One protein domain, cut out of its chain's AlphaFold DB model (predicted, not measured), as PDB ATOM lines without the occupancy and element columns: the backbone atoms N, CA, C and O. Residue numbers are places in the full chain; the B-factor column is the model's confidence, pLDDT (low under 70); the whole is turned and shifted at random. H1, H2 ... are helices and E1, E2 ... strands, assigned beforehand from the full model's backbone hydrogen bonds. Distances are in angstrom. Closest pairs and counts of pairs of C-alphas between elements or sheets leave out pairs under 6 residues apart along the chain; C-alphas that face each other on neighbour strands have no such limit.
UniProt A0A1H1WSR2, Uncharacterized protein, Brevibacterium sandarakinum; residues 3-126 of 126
ATOM      1  N   VAL A   3      27.585  59.036 -30.417       94.88
ATOM      2  CA  VAL A   3      27.633  57.603 -30.112       94.88
ATOM      3  C   VAL A   3      28.787  57.350 -29.154       94.88
ATOM      4  O   VAL A   3      29.721  58.146 -29.074       94.88
ATOM      5  N   GLY A   4      28.737  56.267 -28.396       94.94
ATOM      6  CA  GLY A   4      29.811  55.979 -27.465       94.94
ATOM      7  C   GLY A   4      29.694  54.634 -26.785       94.94
ATOM      8  O   GLY A   4      28.763  53.872 -27.034       94.94
ATOM      9  N   ALA A   5      30.661  54.367 -25.922       95.12
ATOM     10  CA  ALA A   5      30.693  53.213 -25.046       95.12
ATOM     11  C   ALA A   5      30.941  53.665 -23.611       95.12
ATOM     12  O   ALA A   5      31.895  54.391 -23.326       95.12
ATOM     13  N   TRP A   6      30.089  53.206 -22.705       94.94
ATOM     14  CA  TRP A   6      30.310  53.275 -21.273       94.94
ATOM     15  C   TRP A   6      30.965  51.971 -20.824       94.94
ATOM     16  O   TRP A   6      30.392  50.894 -20.976       94.94
ATOM     17  N   CYS A   7      32.178  52.057 -20.287       93.88
ATOM     18  CA  CYS A   7      32.946  50.895 -19.865       93.88
ATOM     19  C   CYS A   7      32.997  50.832 -18.340       93.88
ATOM     20  O   CYS A   7      33.398  51.790 -17.672       93.88
ATOM     21  N   SER A   8      32.620  49.689 -17.779       92.00
ATOM     22  CA  SER A   8      32.559  49.481 -16.331       92.00
ATOM     23  C   SER A   8      33.218  48.170 -15.923       92.00
ATOM     24  O   SER A   8      33.359  47.244 -16.721       92.00
ATOM     25  N   ASN A   9      33.666  48.088 -14.670       87.44
ATOM     26  CA  ASN A   9      34.308  46.880 -14.169       87.44
ATOM     27  C   ASN A   9      33.272  45.754 -14.023       87.44
ATOM     28  O   ASN A   9      32.276  45.885 -13.308       87.44
ATOM     29  N   ARG A  10      33.515  44.628 -14.688       80.31
ATOM     30  CA  ARG A  10      32.677  43.439 -14.599       80.31
ATOM     31  C   ARG A  10      33.191  42.583 -13.447       80.31
ATOM     32  O   ARG A  10      34.114  41.791 -13.613       80.31
ATOM     33  N   PHE A  11      32.561  42.684 -12.279       59.41
ATOM     34  CA  PHE A  11      32.849  41.798 -11.143       59.41
ATOM     35  C   PHE A  11      32.259  40.396 -11.373       59.41
ATOM     36  O   PHE A  11      31.356  39.947 -10.671       59.41
ATOM     37  N   ALA A  12      32.746  39.694 -12.393       47.94
ATOM     38  CA  ALA A  12      32.427  38.299 -12.644       47.94
ATOM     39  C   ALA A  12      33.636  37.445 -12.243       47.94
ATOM     40  O   ALA A  12      34.519  37.189 -13.052       47.94
ATOM     41  N   HIS A  13      33.622  37.009 -10.980       46.62
ATOM     42  CA  HIS A  13      34.475  35.997 -10.334       46.62
ATOM     43  C   HIS A  13      35.518  36.492  -9.337       46.62
ATOM     44  O   HIS A  13      36.166  37.521  -9.511       46.62
ATOM     45  N   GLU A  14      35.620  35.693  -8.270       49.19
ATOM     46  CA  GLU A  14      36.548  35.846  -7.158       49.19
ATOM     47  C   GLU A  14      37.971  36.084  -7.676       49.19
ATOM     48  O   GLU A  14      38.405  35.377  -8.592       49.19
ATOM     49  N   PRO A  15      38.698  37.055  -7.099       50.97
ATOM     50  CA  PRO A  15      40.054  37.369  -7.518       50.97
ATOM     51  C   PRO A  15      40.911  36.106  -7.440       50.97
ATOM     52  O   PRO A  15      41.093  35.527  -6.366       50.97
ATOM     53  N   ARG A  16      41.434  35.654  -8.584       54.78
ATOM     54  CA  ARG A  16      42.446  34.596  -8.588       54.78
ATOM     55  C   ARG A  16      43.778  35.223  -8.181       54.78
ATOM     56  O   ARG A  16      44.266  36.078  -8.911       54.78
ATOM     57  N   PRO A  17      44.398  34.785  -7.075       55.03
ATOM     58  CA  PRO A  17      45.597  35.423  -6.527       55.03
ATOM     59  C   PRO A  17      46.838  35.312  -7.429       55.03
ATOM     60  O   PRO A  17      47.865  35.904  -7.123       55.03
ATOM     61  N   GLU A  18      46.761  34.548  -8.522       56.12
ATOM     62  CA  GLU A  18      47.900  34.203  -9.381       56.12
ATOM     63  C   GLU A  18      47.923  34.956 -10.719       56.12
ATOM     64  O   GLU A  18      48.870  34.795 -11.484       56.12
ATOM     65  N   ARG A  19      46.886  35.742 -11.046       60.97
ATOM     66  CA  ARG A  19      46.832  36.520 -12.292       60.97
ATOM     67  C   ARG A  19      46.150  37.854 -12.068       60.97
ATOM     68  O   ARG A  19      45.014  37.890 -11.600       60.97
ATOM     69  N   ASN A  20      46.810  38.922 -12.492       75.62
ATOM     70  CA  ASN A  20      46.179  40.224 -12.569       75.62
ATOM     71  C   ASN A  20      45.337  40.276 -13.845       75.62
ATOM     72  O   ASN A  20      45.843  40.102 -14.957       75.62
ATOM     73  N   TYR A  21      44.030  40.442 -13.673       79.38
ATOM     74  CA  TYR A  21      43.106  40.622 -14.780       79.38
ATOM     75  C   TYR A  21      42.064  41.680 -14.440       79.38
ATOM     76  O   TYR A  21      41.667  41.847 -13.288       79.38
ATOM     77  N   LEU A  22      41.600  42.366 -15.476       84.31
ATOM     78  CA  LEU A  22      40.546  43.363 -15.435       84.31
ATOM     79  C   LEU A  22      39.483  42.944 -16.441       84.31
ATOM     80  O   LEU A  22      39.743  42.886 -17.642       84.31
ATOM     81  N   SER A  23      38.298  42.611 -15.943       88.12
ATOM     82  CA  SER A  23      37.154  42.319 -16.801       88.12
ATOM     83  C   SER A  23      36.326  43.586 -16.947       88.12
ATOM     84  O   SER A  23      35.982  44.221 -15.956       88.12
ATOM     85  N   ILE A  24      36.026  43.971 -18.179       91.19
ATOM     86  CA  ILE A  24      35.346  45.220 -18.498       91.19
ATOM     87  C   ILE A  24      34.083  44.882 -19.278       91.19
ATOM     88  O   ILE A  24      34.135  44.170 -20.281       91.19
ATOM     89  N   GLN A  25      32.946  45.375 -18.804       92.94
ATOM     90  CA  GLN A  25      31.690  45.374 -19.541       92.94
ATOM     91  C   GLN A  25      31.605  46.646 -20.381       92.94
ATOM     92  O   GLN A  25      32.001  47.717 -19.916       92.94
ATOM     93  N   ILE A  26      31.097  46.510 -21.605       94.06
ATOM     94  CA  ILE A  26      30.952  47.595 -22.571       94.06
ATOM     95  C   ILE A  26      29.462  47.782 -22.853       94.06
ATOM     96  O   ILE A  26      28.813  46.895 -23.408       94.06
ATOM     97  N   ASP A  27      28.946  48.954 -22.501       94.25
ATOM     98  CA  ASP A  27      27.584  49.374 -22.807       94.25
ATOM     99  C   ASP A  27      27.632  50.454 -23.902       94.25
ATOM    100  O   ASP A  27      27.979  51.611 -23.657       94.25
ATOM    101  N   GLU A  28      27.315  50.073 -25.136       94.69
ATOM    102  CA  GLU A  28      27.285  50.968 -26.294       94.69
ATOM    103  C   GLU A  28      25.995  51.798 -26.275       94.69
ATOM    104  O   GLU A  28      24.903  51.273 -26.037       94.69
ATOM    105  N   PHE A  29      26.099  53.099 -26.533       95.69
ATOM    106  CA  PHE A  29      24.986  54.037 -26.438       95.69
ATOM    107  C   PHE A  29      24.966  55.068 -27.570       95.69
ATOM    108  O   PHE A  29      25.975  55.353 -28.216       95.69
ATOM    109  N   ALA A  30      23.798  55.676 -27.761       95.12
ATOM    110  CA  ALA A  30      23.608  56.884 -28.550       95.12
ATOM    111  C   ALA A  30      23.054  58.006 -27.668       95.12
ATOM    112  O   ALA A  30      22.151  57.783 -26.863       95.12
ATOM    113  N   GLU A  31      23.570  59.217 -27.836       95.81
ATOM    114  CA  GLU A  31      23.103  60.421 -27.150       95.81
ATOM    115  C   GLU A  31      22.471  61.377 -28.162       95.81
ATOM    116  O   GLU A  31      23.128  61.836 -29.098       95.81
ATOM    117  N   LEU A  32      21.190  61.693 -27.991       91.94
ATOM    118  CA  LEU A  32      20.477  62.661 -28.817       91.94
ATOM    119  C   LEU A  32      20.913  64.096 -28.510       91.94
ATOM    120  O   LEU A  32      21.546  64.396 -27.504       91.94
ATOM    121  N   SER A  33      20.556  65.026 -29.395       89.44
ATOM    122  CA  SER A  33      20.914  66.443 -29.236       89.44
ATOM    123  C   SER A  33      20.258  67.125 -28.024       89.44
ATOM    124  O   SER A  33      20.684  68.213 -27.650       89.44
ATOM    125  N   ASP A  34      19.231  66.514 -27.429       91.44
ATOM    126  CA  ASP A  34      18.600  66.961 -26.182       91.44
ATOM    127  C   ASP A  34      19.261  66.366 -24.920       91.44
ATOM    128  O   ASP A  34      18.821  66.650 -23.807       91.44
ATOM    129  N   GLY A  35      20.324  65.569 -25.088       90.94
ATOM    130  CA  GLY A  35      21.041  64.879 -24.015       90.94
ATOM    131  C   GLY A  35      20.438  63.528 -23.622       90.94
ATOM    132  O   GLY A  35      20.966  62.862 -22.732       90.94
ATOM    133  N   THR A  36      19.349  63.091 -24.261       93.00
ATOM    134  CA  THR A  36      18.751  61.781 -23.982       93.00
ATOM    135  C   THR A  36      19.675  60.669 -24.468       93.00
ATOM    136  O   THR A  36      20.035  60.629 -25.644       93.00
ATOM    137  N   ARG A  37      20.026  59.738 -23.575       93.88
ATOM    138  CA  ARG A  37      20.867  58.573 -23.886       93.88
ATOM    139  C   ARG A  37      20.035  57.304 -24.051       93.88
ATOM    140  O   ARG A  37      19.167  57.017 -23.229       93.88
ATOM    141  N   PHE A  38      20.362  56.527 -25.074       91.88
ATOM    142  CA  PHE A  38      19.779  55.220 -25.366       91.88
ATOM    143  C   PHE A  38      20.879  54.167 -25.393       91.88
ATOM    144  O   PHE A  38      21.885  54.358 -26.070       91.88
ATOM    145  N   SER A  39      20.679  53.056 -24.684       92.38
ATOM    146  CA  SER A  39      21.555  51.890 -24.816       92.38
ATOM    147  C   SER A  39      21.250  51.190 -26.139       92.38
ATOM    148  O   SER A  39      20.093  50.896 -26.435       92.38
ATOM    149  N   LEU A  40      22.292  50.966 -26.935       92.81
ATOM    150  CA  LEU A  40      22.241  50.214 -28.184       92.81
ATOM    151  C   LEU A  40      22.540  48.740 -27.908       92.81
ATOM    152  O   LEU A  40      21.770  47.868 -28.302       92.81
ATOM    153  N   ARG A  41      23.638  48.468 -27.195       89.62
ATOM    154  CA  ARG A  41      24.117  47.120 -26.864       89.62
ATOM    155  C   ARG A  41      24.790  47.112 -25.494       89.62
ATOM    156  O   ARG A  41      25.295  48.132 -25.037       89.62
ATOM    157  N   TRP A  42      24.772  45.957 -24.842       88.25
ATOM    158  CA  TRP A  42      25.327  45.734 -23.494       88.25
ATOM    159  C   TRP A  42      25.879  44.310 -23.324       88.25
ATOM    160  O   TRP A  42      26.279  43.887 -22.241       88.25
ATOM    161  N   ASP A  43      25.870  43.527 -24.400       86.56
ATOM    162  CA  ASP A  43      26.283  42.128 -24.435       86.56
ATOM    163  C   ASP A  43      27.801  41.954 -24.615       86.56
ATOM    164  O   ASP A  43      28.308  40.832 -24.552       86.56
ATOM    165  N   ARG A  44      28.533  43.058 -24.798       88.12
ATOM    166  CA  ARG A  44      29.969  43.073 -25.086       88.12
ATOM    167  C   ARG A  44      30.812  43.294 -23.836       88.12
ATOM    168  O   ARG A  44      30.412  43.914 -22.850       88.12
ATOM    169  N   GLY A  45      32.026  42.766 -23.882       89.69
ATOM    170  CA  GLY A  45      32.995  42.930 -22.814       89.69
ATOM    171  C   GLY A  45      34.350  42.360 -23.188       89.69
ATOM    172  O   GLY A  45      34.458  41.463 -24.021       89.69
ATOM    173  N   VAL A  46      35.384  42.879 -22.541       89.94
ATOM    174  CA  VAL A  46      36.775  42.486 -22.769       89.94
ATOM    175  C   VAL A  46      37.409  42.090 -21.451       89.94
ATOM    176  O   VAL A  46      37.025  42.568 -20.386       89.94
ATOM    177  N   THR A  47      38.364  41.173 -21.502       88.00
ATOM    178  CA  THR A  47      39.174  40.836 -20.333       88.00
ATOM    179  C   THR A  47      40.620  41.105 -20.673       88.00
ATOM    180  O   THR A  47      41.170  40.489 -21.580       88.00
ATOM    181  N   VAL A  48      41.215  42.029 -19.930       86.19
ATOM    182  CA  VAL A  48      42.624  42.380 -20.043       86.19
ATOM    183  C   VAL A  48      43.364  41.591 -18.978       86.19
ATOM    184  O   VAL A  48      43.051  41.708 -17.797       86.19
ATOM    185  N   SER A  49      44.310  40.753 -19.383       81.50
ATOM    186  CA  SER A  49      45.180  40.006 -18.471       81.50
ATOM    187  C   SER A  49      46.617  40.445 -18.669       81.50
ATOM    188  O   SER A  49      47.052  40.556 -19.814       81.50
ATOM    189  N   TRP A  50      47.354  40.632 -17.580       78.56
ATOM    190  CA  TRP A  50      48.768  40.981 -17.644       78.56
ATOM    191  C   TRP A  50      49.586  40.141 -16.667       78.56
ATOM    192  O   TRP A  50      49.176  39.876 -15.532       78.56
ATOM    193  N   ASP A  51      50.755  39.715 -17.138       69.62
ATOM    194  CA  ASP A  51      51.747  39.028 -16.325       69.62
ATOM    195  C   ASP A  51      52.604  40.086 -15.632       69.62
ATOM    196  O   ASP A  51      53.351  40.817 -16.279       69.62
ATOM    197  N   ASN A  52      52.488  40.180 -14.310       60.72
ATOM    198  CA  ASN A  52      53.310  41.075 -13.505       60.72
ATOM    199  C   ASN A  52      54.210  40.243 -12.589       60.72
ATOM    200  O   ASN A  52      53.726  39.618 -11.647       60.72
ATOM    201  N   GLU A  53      55.526  40.290 -12.814       55.62
ATOM    202  CA  GLU A  53      56.516  39.832 -11.822       55.62
ATOM    203  C   GLU A  53      56.502  40.727 -10.564       55.62
ATOM    204  O   GLU A  53      56.860  40.287  -9.471       55.62
ATOM    205  N   SER A  54      56.010  41.964 -10.697       53.72
ATOM    206  CA  SER A  54      55.794  42.932  -9.620       53.72
ATOM    207  C   SER A  54      54.291  43.107  -9.396       53.72
ATOM    208  O   SER A  54      53.626  43.812 -10.147       53.72
ATOM    209  N   ALA A  55      53.732  42.477  -8.363       54.22
ATOM    210  CA  ALA A  55      52.287  42.377  -8.100       54.22
ATOM    211  C   ALA A  55      51.495  43.707  -7.940       54.22
ATOM    212  O   ALA A  55      50.309  43.654  -7.638       54.22
ATOM    213  N   ASN A  56      52.111  44.877  -8.142       57.12
ATOM    214  CA  ASN A  56      51.544  46.186  -7.802       57.12
ATOM    215  C   ASN A  56      51.528  47.224  -8.941       57.12
ATOM    216  O   ASN A  56      51.093  48.341  -8.684       57.12
ATOM    217  N   GLU A  57      51.991  46.923 -10.160       61.84
ATOM    218  CA  GLU A  57      51.864  47.887 -11.269       61.84
ATOM    219  C   GLU A  57      50.491  47.742 -11.951       61.84
ATOM    220  O   GLU A  57      50.145  46.643 -12.400       61.84
ATOM    221  N   PRO A  58      49.670  48.805 -12.013       67.00
ATOM    222  CA  PRO A  58      48.376  48.730 -12.676       67.00
ATOM    223  C   PRO A  58      48.530  48.616 -14.190       67.00
ATOM    224  O   PRO A  58      49.524  49.035 -14.786       67.00
ATOM    225  N   VAL A  59      47.503  48.056 -14.827       77.00
ATOM    226  CA  VAL A  59      47.393  48.068 -16.284       77.00
ATOM    227  C   VAL A  59      47.250  49.509 -16.774       77.00
ATOM    228  O   VAL A  59      46.465  50.286 -16.229       77.00
ATOM    229  N   SER A  60      48.010  49.873 -17.807       83.50
ATOM    230  CA  SER A  60      47.918  51.217 -18.379       83.50
ATOM    231  C   SER A  60      46.566  51.444 -19.062       83.50
ATOM    232  O   SER A  60      46.009  50.540 -19.687       83.50
ATOM    233  N   GLU A  61      46.071  52.680 -19.011       85.19
ATOM    234  CA  GLU A  61      44.858  53.086 -19.730       85.19
ATOM    235  C   GLU A  61      44.961  52.812 -21.239       85.19
ATOM    236  O   GLU A  61      44.002  52.357 -21.857       85.19
ATOM    237  N   GLN A  62      46.142  53.025 -21.828       85.62
ATOM    238  CA  GLN A  62      46.374  52.776 -23.250       85.62
ATOM    239  C   GLN A  62      46.210  51.295 -23.615       85.62
ATOM    240  O   GLN A  62      45.619  50.990 -24.649       85.62
ATOM    241  N   GLU A  63      46.698  50.384 -22.771       85.88
ATOM    242  CA  GLU A  63      46.505  48.946 -22.967       85.88
ATOM    243  C   GLU A  63      45.011  48.612 -22.928       85.88
ATOM    244  O   GLU A  63      44.487  47.977 -23.839       85.88
ATOM    245  N   VAL A  64      44.289  49.126 -21.931       87.81
ATOM    246  CA  VAL A  64      42.838  48.932 -21.821       87.81
ATOM    247  C   VAL A  64      42.094  49.452 -23.051       87.81
ATOM    248  O   VAL A  64      41.234  48.743 -23.571       87.81
ATOM    249  N   LEU A  65      42.452  50.629 -23.565       90.00
ATOM    250  CA  LEU A  65      41.860  51.180 -24.785       90.00
ATOM    251  C   LEU A  65      42.080  50.274 -26.004       90.00
ATOM    252  O   LEU A  65      41.152  50.091 -26.784       90.00
ATOM    253  N   ILE A  66      43.258  49.664 -26.157       89.69
ATOM    254  CA  ILE A  66      43.530  48.727 -27.262       89.69
ATOM    255  C   ILE A  66      42.591  47.516 -27.192       89.69
ATOM    256  O   ILE A  66      41.997  47.138 -28.202       89.69
ATOM    257  N   HIS A  67      42.428  46.923 -26.005       90.31
ATOM    258  CA  HIS A  67      41.515  45.788 -25.825       90.31
ATOM    259  C   HIS A  67      40.057  46.196 -26.041       90.31
ATOM    260  O   HIS A  67      39.314  45.458 -26.683       90.31
ATOM    261  N   LEU A  68      39.651  47.377 -25.568       91.00
ATOM    262  CA  LEU A  68      38.306  47.912 -25.784       91.00
ATOM    263  C   LEU A  68      37.993  48.121 -27.265       91.00
ATOM    264  O   LEU A  68      36.924  47.716 -27.714       91.00
ATOM    265  N   GLU A  69      38.921  48.688 -28.038       91.25
ATOM    266  CA  GLU A  69      38.748  48.862 -29.483       91.25
ATOM    267  C   GLU A  69      38.538  47.525 -30.198       91.25
ATOM    268  O   GLU A  69      37.688  47.434 -31.081       91.25
ATOM    269  N   ALA A  70      39.244  46.471 -29.779       89.38
ATOM    270  CA  ALA A  70      39.031  45.127 -30.309       89.38
ATOM    271  C   ALA A  70      37.653  44.557 -29.928       89.38
ATOM    272  O   ALA A  70      37.002  43.924 -30.754       89.38
ATOM    273  N   GLY A  71      37.185  44.805 -28.700       88.81
ATOM    274  CA  GLY A  71      35.866  44.369 -28.227       88.81
ATOM    275  C   GLY A  71      34.681  45.111 -28.848       88.81
ATOM    276  O   GLY A  71      33.549  44.645 -28.741       88.81
ATOM    277  N   LEU A  72      34.932  46.256 -29.481       90.88
ATOM    278  CA  LEU A  72      33.933  47.084 -30.156       90.88
ATOM    279  C   LEU A  72      33.813  46.790 -31.658       90.88
ATOM    280  O   LEU A  72      32.908  47.319 -32.312       90.88
ATOM    281  N   LEU A  73      34.695  45.949 -32.204       91.25
ATOM    282  CA  LEU A  73      34.632  45.544 -33.603       91.25
ATOM    283  C   LEU A  73      33.287  44.870 -33.931       91.25
ATOM    284  O   LEU A  73      32.647  44.296 -33.049       91.25
ATOM    285  N   PRO A  74      32.837  44.937 -35.192       87.69
ATOM    286  CA  PRO A  74      31.690  44.169 -35.657       87.69
ATOM    287  C   PRO A  74      31.812  42.677 -35.349       87.69
ATOM    288  O   PRO A  74      32.914  42.124 -35.356       87.69
ATOM    289  N   ASP A  75      30.676  42.033 -35.084       84.44
ATOM    290  CA  ASP A  75      30.656  40.595 -34.812       84.44
ATOM    291  C   ASP A  75      31.064  39.812 -36.077       84.44
ATOM    292  O   ASP A  75      30.794  40.224 -37.213       84.44
ATOM    293  N   GLU A  76      31.719  38.657 -35.904       81.12
ATOM    294  CA  GLU A  76      32.117  37.819 -37.039       81.12
ATOM    295  C   GLU A  76      30.891  37.432 -37.887       81.12
ATOM    296  O   GLU A  76      29.952  36.794 -37.408       81.12
ATOM    297  N   GLY A  77      30.912  37.800 -39.171       79.38
ATOM    298  CA  GLY A  77      29.812  37.559 -40.112       79.38
ATOM    299  C   GLY A  77      28.977  38.796 -40.457       79.38
ATOM    300  O   GLY A  77      28.159  38.727 -41.378       79.38
ATOM    301  N   GLU A  78      29.206  39.941 -39.808       83.56
ATOM    302  CA  GLU A  78      28.616  41.226 -40.202       83.56
ATOM    303  C   GLU A  78      29.313  41.812 -41.443       83.56
ATOM    304  O   GLU A  78      30.199  42.657 -41.365       83.56
ATOM    305  N   VAL A  79      28.884  41.372 -42.631       83.94
ATOM    306  CA  VAL A  79      29.489  41.782 -43.917       83.94
ATOM    307  C   VAL A  79      29.316  43.281 -44.210       83.94
ATOM    308  O   VAL A  79      30.153  43.881 -44.877       83.94
ATOM    309  N   ALA A  80      28.234  43.902 -43.728       85.06
ATOM    310  CA  ALA A  80      27.922  45.304 -44.024       85.06
ATOM    311  C   ALA A  80      28.945  46.293 -43.434       85.06
ATOM    312  O   ALA A  80      29.167  47.354 -44.014       85.06
ATOM    313  N   ASP A  81      29.579  45.920 -42.321       88.56
ATOM    314  CA  ASP A  81      30.552  46.740 -41.596       88.56
ATOM    315  C   ASP A  81      31.937  46.069 -41.535       88.56
ATOM    316  O   ASP A  81      32.762  46.402 -40.687       88.56
ATOM    317  N   GLU A  82      32.245  45.151 -42.458       86.38
ATOM    318  CA  GLU A  82      33.547  44.480 -42.496       86.38
ATOM    319  C   GLU A  82      34.704  45.501 -42.580       86.38
ATOM    320  O   GLU A  82      34.713  46.427 -43.399       86.38
ATOM    321  N   GLY A  83      35.688  45.352 -41.687       84.75
ATOM    322  CA  GLY A  83      36.830  46.265 -41.576       84.75
ATOM    323  C   GLY A  83      36.503  47.641 -40.982       84.75
ATOM    324  O   GLY A  83      37.375  48.512 -40.960       84.75
ATOM    325  N   GLN A  84      35.275  47.867 -40.511       89.44
ATOM    326  CA  GLN A  84      34.927  49.053 -39.734       89.44
ATOM    327  C   GLN A  84      35.261  48.859 -38.256       89.44
ATOM    328  O   GLN A  84      35.349  47.747 -37.746       89.44
ATOM    329  N   ALA A  85      35.413  49.982 -37.557       87.62
ATOM    330  CA  ALA A  85      35.658  49.973 -36.122       87.62
ATOM    331  C   ALA A  85      34.417  49.577 -35.304       87.62
ATOM    332  O   ALA A  85      34.578  49.169 -34.161       87.62
ATOM    333  N   ARG A  86      33.203  49.737 -35.854       89.69
ATOM    334  CA  ARG A  86      31.915  49.557 -35.162       89.69
ATOM    335  C   ARG A  86      30.850  49.022 -36.119       89.69
ATOM    336  O   ARG A  86      30.944  49.257 -37.325       89.69
ATOM    337  N   SER A  87      29.812  48.402 -35.564       91.88
ATOM    338  CA  SER A  87      28.623  47.919 -36.283       91.88
ATOM    339  C   SER A  87      27.650  49.060 -36.606       91.88
ATOM    340  O   SER A  87      26.552  49.144 -36.050       91.88
ATOM    341  N   TRP A  88      28.055  49.994 -37.471       94.00
ATOM    342  CA  TRP A  88      27.271  51.193 -37.796       94.00
ATOM    343  C   TRP A  88      25.872  50.886 -38.332       94.00
ATOM    344  O   TRP A  88      24.912  51.580 -37.983       94.00
ATOM    345  N   HIS A  89      25.738  49.852 -39.163       93.94
ATOM    346  CA  HIS A  89      24.444  49.426 -39.685       93.94
ATOM    347  C   HIS A  89      23.558  48.854 -38.584       93.94
ATOM    348  O   HIS A  89      22.350  49.105 -38.578       93.94
ATOM    349  N   ASP A  90      24.148  48.143 -37.627       92.56
ATOM    350  CA  ASP A  90      23.394  47.563 -36.526       92.56
ATOM    351  C   ASP A  90      22.937  48.636 -35.530       92.56
ATOM    352  O   ASP A  90      21.774  48.658 -35.131       92.56
ATOM    353  N   TYR A  91      23.782  49.628 -35.232       93.69
ATOM    354  CA  TYR A  91      23.379  50.801 -34.450       93.69
ATOM    355  C   TYR A  91      22.221  51.565 -35.104       93.69
ATOM    356  O   TYR A  91      21.269  51.948 -34.422       93.69
ATOM    357  N   ALA A  92      22.274  51.777 -36.424       94.38
ATOM    358  CA  ALA A  92      21.206  52.443 -37.169       94.38
ATOM    359  C   ALA A  92      19.888  51.652 -37.106       94.38
ATOM    360  O   ALA A  92      18.817  52.234 -36.900       94.38
ATOM    361  N   ARG A  93      19.963  50.319 -37.219       94.62
ATOM    362  CA  ARG A  93      18.816  49.418 -37.041       94.62
ATOM    363  C   ARG A  93      18.227  49.539 -35.633       94.62
ATOM    364  O   ARG A  93      17.025  49.762 -35.510       94.62
ATOM    365  N   LEU A  94      19.057  49.458 -34.593       94.06
ATOM    366  CA  LEU A  94      18.640  49.549 -33.187       94.06
ATOM    367  C   LEU A  94      17.995  50.905 -32.861       94.06
ATOM    368  O   LEU A  94      16.946  50.962 -32.224       94.06
ATOM    369  N   LEU A  95      18.568  52.005 -33.353       93.38
ATOM    370  CA  LEU A  95      17.965  53.337 -33.234       93.38
ATOM    371  C   LEU A  95      16.599  53.405 -33.921       93.38
ATOM    372  O   LEU A  95      15.641  53.920 -33.341       93.38
ATOM    373  N   THR A  96      16.486  52.829 -35.117       93.94
ATOM    374  CA  THR A  96      15.227  52.793 -35.869       93.94
ATOM    375  C   THR A  96      14.151  51.994 -35.129       93.94
ATOM    376  O   THR A  96      12.997  52.422 -35.085       93.94
ATOM    377  N   GLU A  97      14.512  50.879 -34.489       94.12
ATOM    378  CA  GLU A  97      13.611  50.089 -33.635       94.12
ATOM    379  C   GLU A  97      13.106  50.884 -32.418       94.12
ATOM    380  O   GLU A  97      11.973  50.689 -31.978       94.12
ATOM    381  N   MET A  98      13.898  51.841 -31.928       91.31
ATOM    382  CA  MET A  98      13.505  52.802 -30.889       91.31
ATOM    383  C   MET A  98      12.751  54.029 -31.433       91.31
ATOM    384  O   MET A  98      12.405  54.932 -30.670       91.31
ATOM    385  N   GLY A  99      12.467  54.079 -32.740       92.94
ATOM    386  CA  GLY A  99      11.763  55.184 -33.397       92.94
ATOM    387  C   GLY A  99      12.648  56.382 -33.753       92.94
ATOM    388  O   GLY A  99      12.127  57.445 -34.095       92.94
ATOM    389  N   ILE A 100      13.972  56.230 -33.687       92.62
ATOM    390  CA  ILE A 100      14.953  57.265 -34.021       92.62
ATOM    391  C   ILE A 100      15.489  56.982 -35.425       92.62
ATOM    392  O   ILE A 100      16.205  56.010 -35.649       92.62
ATOM    393  N   ALA A 101      15.153  57.845 -36.382       92.12
ATOM    394  CA  ALA A 101      15.685  57.740 -37.735       92.12
ATOM    395  C   ALA A 101      17.167  58.147 -37.760       92.12
ATOM    396  O   ALA A 101      17.493  59.308 -37.515       92.12
ATOM    397  N   ALA A 102      18.043  57.192 -38.067       92.50
ATOM    398  CA  ALA A 102      19.469  57.408 -38.282       92.50
ATOM    399  C   ALA A 102      19.997  56.408 -39.318       92.50
ATOM    400  O   ALA A 102      19.555  55.260 -39.365       92.50
ATOM    401  N   THR A 103      20.950  56.834 -40.138       93.94
ATOM    402  CA  THR A 103      21.662  55.976 -41.095       93.94
ATOM    403  C   THR A 103      23.075  55.656 -40.610       93.94
ATOM    404  O   THR A 103      23.664  56.414 -39.839       93.94
ATOM    405  N   ALA A 104      23.651  54.549 -41.083       93.88
ATOM    406  CA  ALA A 104      25.016  54.150 -40.729       93.88
ATOM    407  C   ALA A 104      26.053  55.244 -41.058       93.88
ATOM    408  O   ALA A 104      26.920  55.541 -40.238       93.88
ATOM    409  N   ASP A 105      25.926  55.893 -42.222       93.75
ATOM    410  CA  ASP A 105      26.819  56.979 -42.645       93.75
ATOM    411  C   ASP A 105      26.710  58.215 -41.742       93.75
ATOM    412  O   ASP A 105      27.726  58.824 -41.395       93.75
ATOM    413  N   GLU A 106      25.493  58.572 -41.317       93.69
ATOM    414  CA  GLU A 106      25.290  59.654 -40.352       93.69
ATOM    415  C   GLU A 106      25.971  59.319 -39.028       93.69
ATOM    416  O   GLU A 106      26.753  60.134 -38.541       93.69
ATOM    417  N   LEU A 107      25.747  58.119 -38.482       93.56
ATOM    418  CA  LEU A 107      26.341  57.682 -37.214       93.56
ATOM    419  C   LEU A 107      27.866  57.656 -37.263       93.56
ATOM    420  O   LEU A 107      28.515  58.127 -36.334       93.56
ATOM    421  N   LYS A 108      28.439  57.181 -38.367       93.19
ATOM    422  CA  LYS A 108      29.887  57.146 -38.583       93.19
ATOM    423  C   LYS A 108      30.525  58.540 -38.602       93.19
ATOM    424  O   LYS A 108      31.708  58.674 -38.299       93.19
ATOM    425  N   SER A 109      29.765  59.571 -38.972       93.12
ATOM    426  CA  SER A 109      30.230  60.964 -38.971       93.12
ATOM    427  C   SER A 109      30.142  61.649 -37.600       93.12
ATOM    428  O   SER A 109      30.676  62.748 -37.429       93.12
ATOM    429  N   LEU A 110      29.470  61.024 -36.628       92.94
ATOM    430  CA  LEU A 110      29.311  61.566 -35.284       92.94
ATOM    431  C   LEU A 110      30.573  61.367 -34.440       92.94
ATOM    432  O   LEU A 110      31.342  60.432 -34.671       92.94
ATOM    433  N   PRO A 111      30.781  62.214 -33.418       92.44
ATOM    434  CA  PRO A 111      31.793  61.936 -32.415       92.44
ATOM    435  C   PRO A 111      31.485  60.615 -31.699       92.44
ATOM    436  O   PRO A 111      30.332  60.345 -31.346       92.44
ATOM    437  N   TYR A 112      32.544  59.835 -31.470       91.81
ATOM    438  CA  TYR A 112      32.512  58.631 -30.651       91.81
ATOM    439  C   TYR A 112      33.192  58.901 -29.307       91.81
ATOM    440  O   TYR A 112      34.342  59.347 -29.283       91.81
ATOM    441  N   PHE A 113      32.499  58.631 -28.204       92.06
ATOM    442  CA  PHE A 113      33.024  58.829 -26.854       92.06
ATOM    443  C   PHE A 113      33.220  57.499 -26.133       92.06
ATOM    444  O   PHE A 113      32.302  56.688 -26.058       92.06
ATOM    445  N   THR A 114      34.399  57.308 -25.549       92.50
ATOM    446  CA  THR A 114      34.654  56.214 -24.608       92.50
ATOM    447  C   THR A 114      34.659  56.798 -23.204       92.50
ATOM    448  O   THR A 114      35.490  57.646 -22.881       92.50
ATOM    449  N   GLU A 115      33.707  56.378 -22.381       93.94
ATOM    450  CA  GLU A 115      33.549  56.816 -20.997       93.94
ATOM    451  C   GLU A 115      33.892  55.656 -20.056       93.94
ATOM    452  O   GLU A 115      33.485  54.517 -20.281       93.94
ATOM    453  N   PHE A 116      34.639  55.936 -18.988       92.19
ATOM    454  CA  PHE A 116      34.990  54.948 -17.968       92.19
ATOM    455  C   PHE A 116      34.227  55.209 -16.678       92.19
ATOM    456  O   PHE A 116      34.131  56.354 -16.231       92.19
ATOM    457  N   SER A 117      33.755  54.139 -16.039       92.00
ATOM    458  CA  SER A 117      33.185  54.242 -14.700       92.00
ATOM    459  C   SER A 117      34.238  54.732 -13.693       92.00
ATOM    460  O   SER A 117      35.430  54.457 -13.868       92.00
ATOM    461  N   PRO A 118      33.838  55.433 -12.616       90.12
ATOM    462  CA  PRO A 118      34.777  55.915 -11.601       90.12
ATOM    463  C   PRO A 118      35.644  54.801 -10.995       90.12
ATOM    464  O   PRO A 118      36.825  55.003 -10.704       90.12
ATOM    465  N   GLU A 119      35.080  53.604 -10.832       86.75
ATOM    466  CA  GLU A 119      35.773  52.423 -10.313       86.75
ATOM    467  C   GLU A 119      36.818  51.907 -11.303       86.75
ATOM    468  O   GLU A 119      37.930  51.544 -10.909       86.75
ATOM    469  N   LEU A 120      36.472  51.898 -12.595       86.69
ATOM    470  CA  LEU A 120      37.397  51.535 -13.659       86.69
ATOM    471  C   LEU A 120      38.536  52.559 -13.735       86.69
ATOM    472  O   LEU A 120      39.690  52.161 -13.659       86.69
ATOM    473  N   GLN A 121      38.241  53.862 -13.755       87.50
ATOM    474  CA  GLN A 121      39.264  54.922 -13.744       87.50
ATOM    475  C   GLN A 121      40.216  54.817 -12.548       87.50
ATOM    476  O   GLN A 121      41.432  54.940 -12.706       87.50
ATOM    477  N   SER A 122      39.676  54.535 -11.360       83.81
ATOM    478  CA  SER A 122      40.475  54.343 -10.144       83.81
ATOM    479  C   SER A 122      41.416  53.140 -10.247       83.81
ATOM    480  O   SER A 122      42.485  53.150  -9.646       83.81
ATOM    481  N   SER A 123      41.047  52.123 -11.032       77.75
ATOM    482  CA  SER A 123      41.880  50.936 -11.272       77.75
ATOM    483  C   SER A 123      43.013  51.192 -12.279       77.75
ATOM    484  O   SER A 123      43.979  50.435 -12.297       77.75
ATOM    485  N   LEU A 124      42.906  52.243 -13.102       77.50
ATOM    486  CA  LEU A 124      43.887  52.602 -14.140       77.50
ATOM    487  C   LEU A 124      44.892  53.673 -13.691       77.50
ATOM    488  O   LEU A 124      45.945  53.817 -14.301       77.50
ATOM    489  N   SER A 125      44.569  54.440 -12.647       66.19
ATOM    490  CA  SER A 125      45.313  55.647 -12.245       66.19
ATOM    491  C   SER A 125      46.306  55.429 -11.089       66.19
ATOM    492  O   SER A 125      46.608  56.388 -10.375       66.19
ATOM    493  N   HIS A 126      46.755  54.192 -10.847       53.75
ATOM    494  CA  HIS A 126      47.470  53.824  -9.616       53.75
ATOM    495  C   HIS A 126      49.004  53.756  -9.713       53.75
ATOM    496  O   HIS A 126      49.549  53.652 -10.832       53.75
TER     497      HIS A 126
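Overview. This is residues 3 to 126 of the 126 residues of an uncharacterized protein of Brevibacterium sandarakinum (UniProt A0A1H1WSR2). A long, twisted sheet of four strands forms the body, with the hairpin of E2 and E3 running along much of its length; H1 packs on one face near the last residues of E3, and H2 packs on that same face near the bend of E3, with H3 next to H2. The small H4 is on the opposite face, near the end of E1. The printed part has 124 residues, with four named helices and four named strands in the order E1 E2 E3 H1 H2 H3 E4 H4; the sheet is mixed, in the order E3 E2 E1 E4, and the class is mixed, helices and strands. The outline is elongated, spanning 50 by 33 by 24 A, and only just compact, close to loose, with a radius of gyration of the C-alphas of 16.2 A.

Along the chain. Find C-alpha 3 at (27.633, 57.603, -30.112); from there E1 runs through residues 3 to 9, 20.3 A. E2, residues 20 to 31, covers 34.0 A, and E3, residues 37 to 50, covers 33.6 A, with a bend of 74 degrees at residue 40. C-alpha 50 is at (48.768, 40.981, -17.644). Next come H1, residues 61 to 71, 15.1 A; H2, residues 88 to 97, 14.3 A; the short H3, residues 104 to 108; and E4, residues 112 to 116, 13.4 A. H4, residues 118 to 124, ends at C-alpha 124, (43.887, 52.602, -14.140).

Arrangement. Begin with E1, E2 and E3, a meander, each strand the antiparallel neighbour of the one before. Between E1 and E2, N 6 and O 27 are 2.8 A apart, within hydrogen-bond range; between E2 and E3, N 24 and O 46 are also at 2.8 A. E4 is parallel to E1, with N 5 and O 113 at 2.8 A. H1 is on the sheet at a height of 5.6 A, and its closest C-alphas to E3 are those of Gly 71 and Val 46, 5.8 A. H2, on the same face, has a height of 9.7 A and lies over E3 and E2; the C-alphas of Leu 94 and Leu 40 are its closest to E3, 6.2 A. H3 is not on the sheet but touches H2, closest at the C-alphas of Ala 104 and Trp 88, 4.7 A. H4 is on the opposite face at a height of 7.3 A, with the C-alphas of Leu 120 and Asn 9 its closest to E1, 5.6 A. In H1, H2, H3 and H4 every O i to N i+4 pair is within hydrogen-bond range.

Size, cuts and confidence. The C-alphas farthest apart, those of Glu 53 and Gly 99, are 52.0 A from each other. The printed part has no cut, and its one long link is residues 72 to 87, between H1 and H2. Look for low confidence, pLDDT under 70, at residues 11 to 19, 51 to 58 and 125 to 126; the mean of the printed part is 84.6.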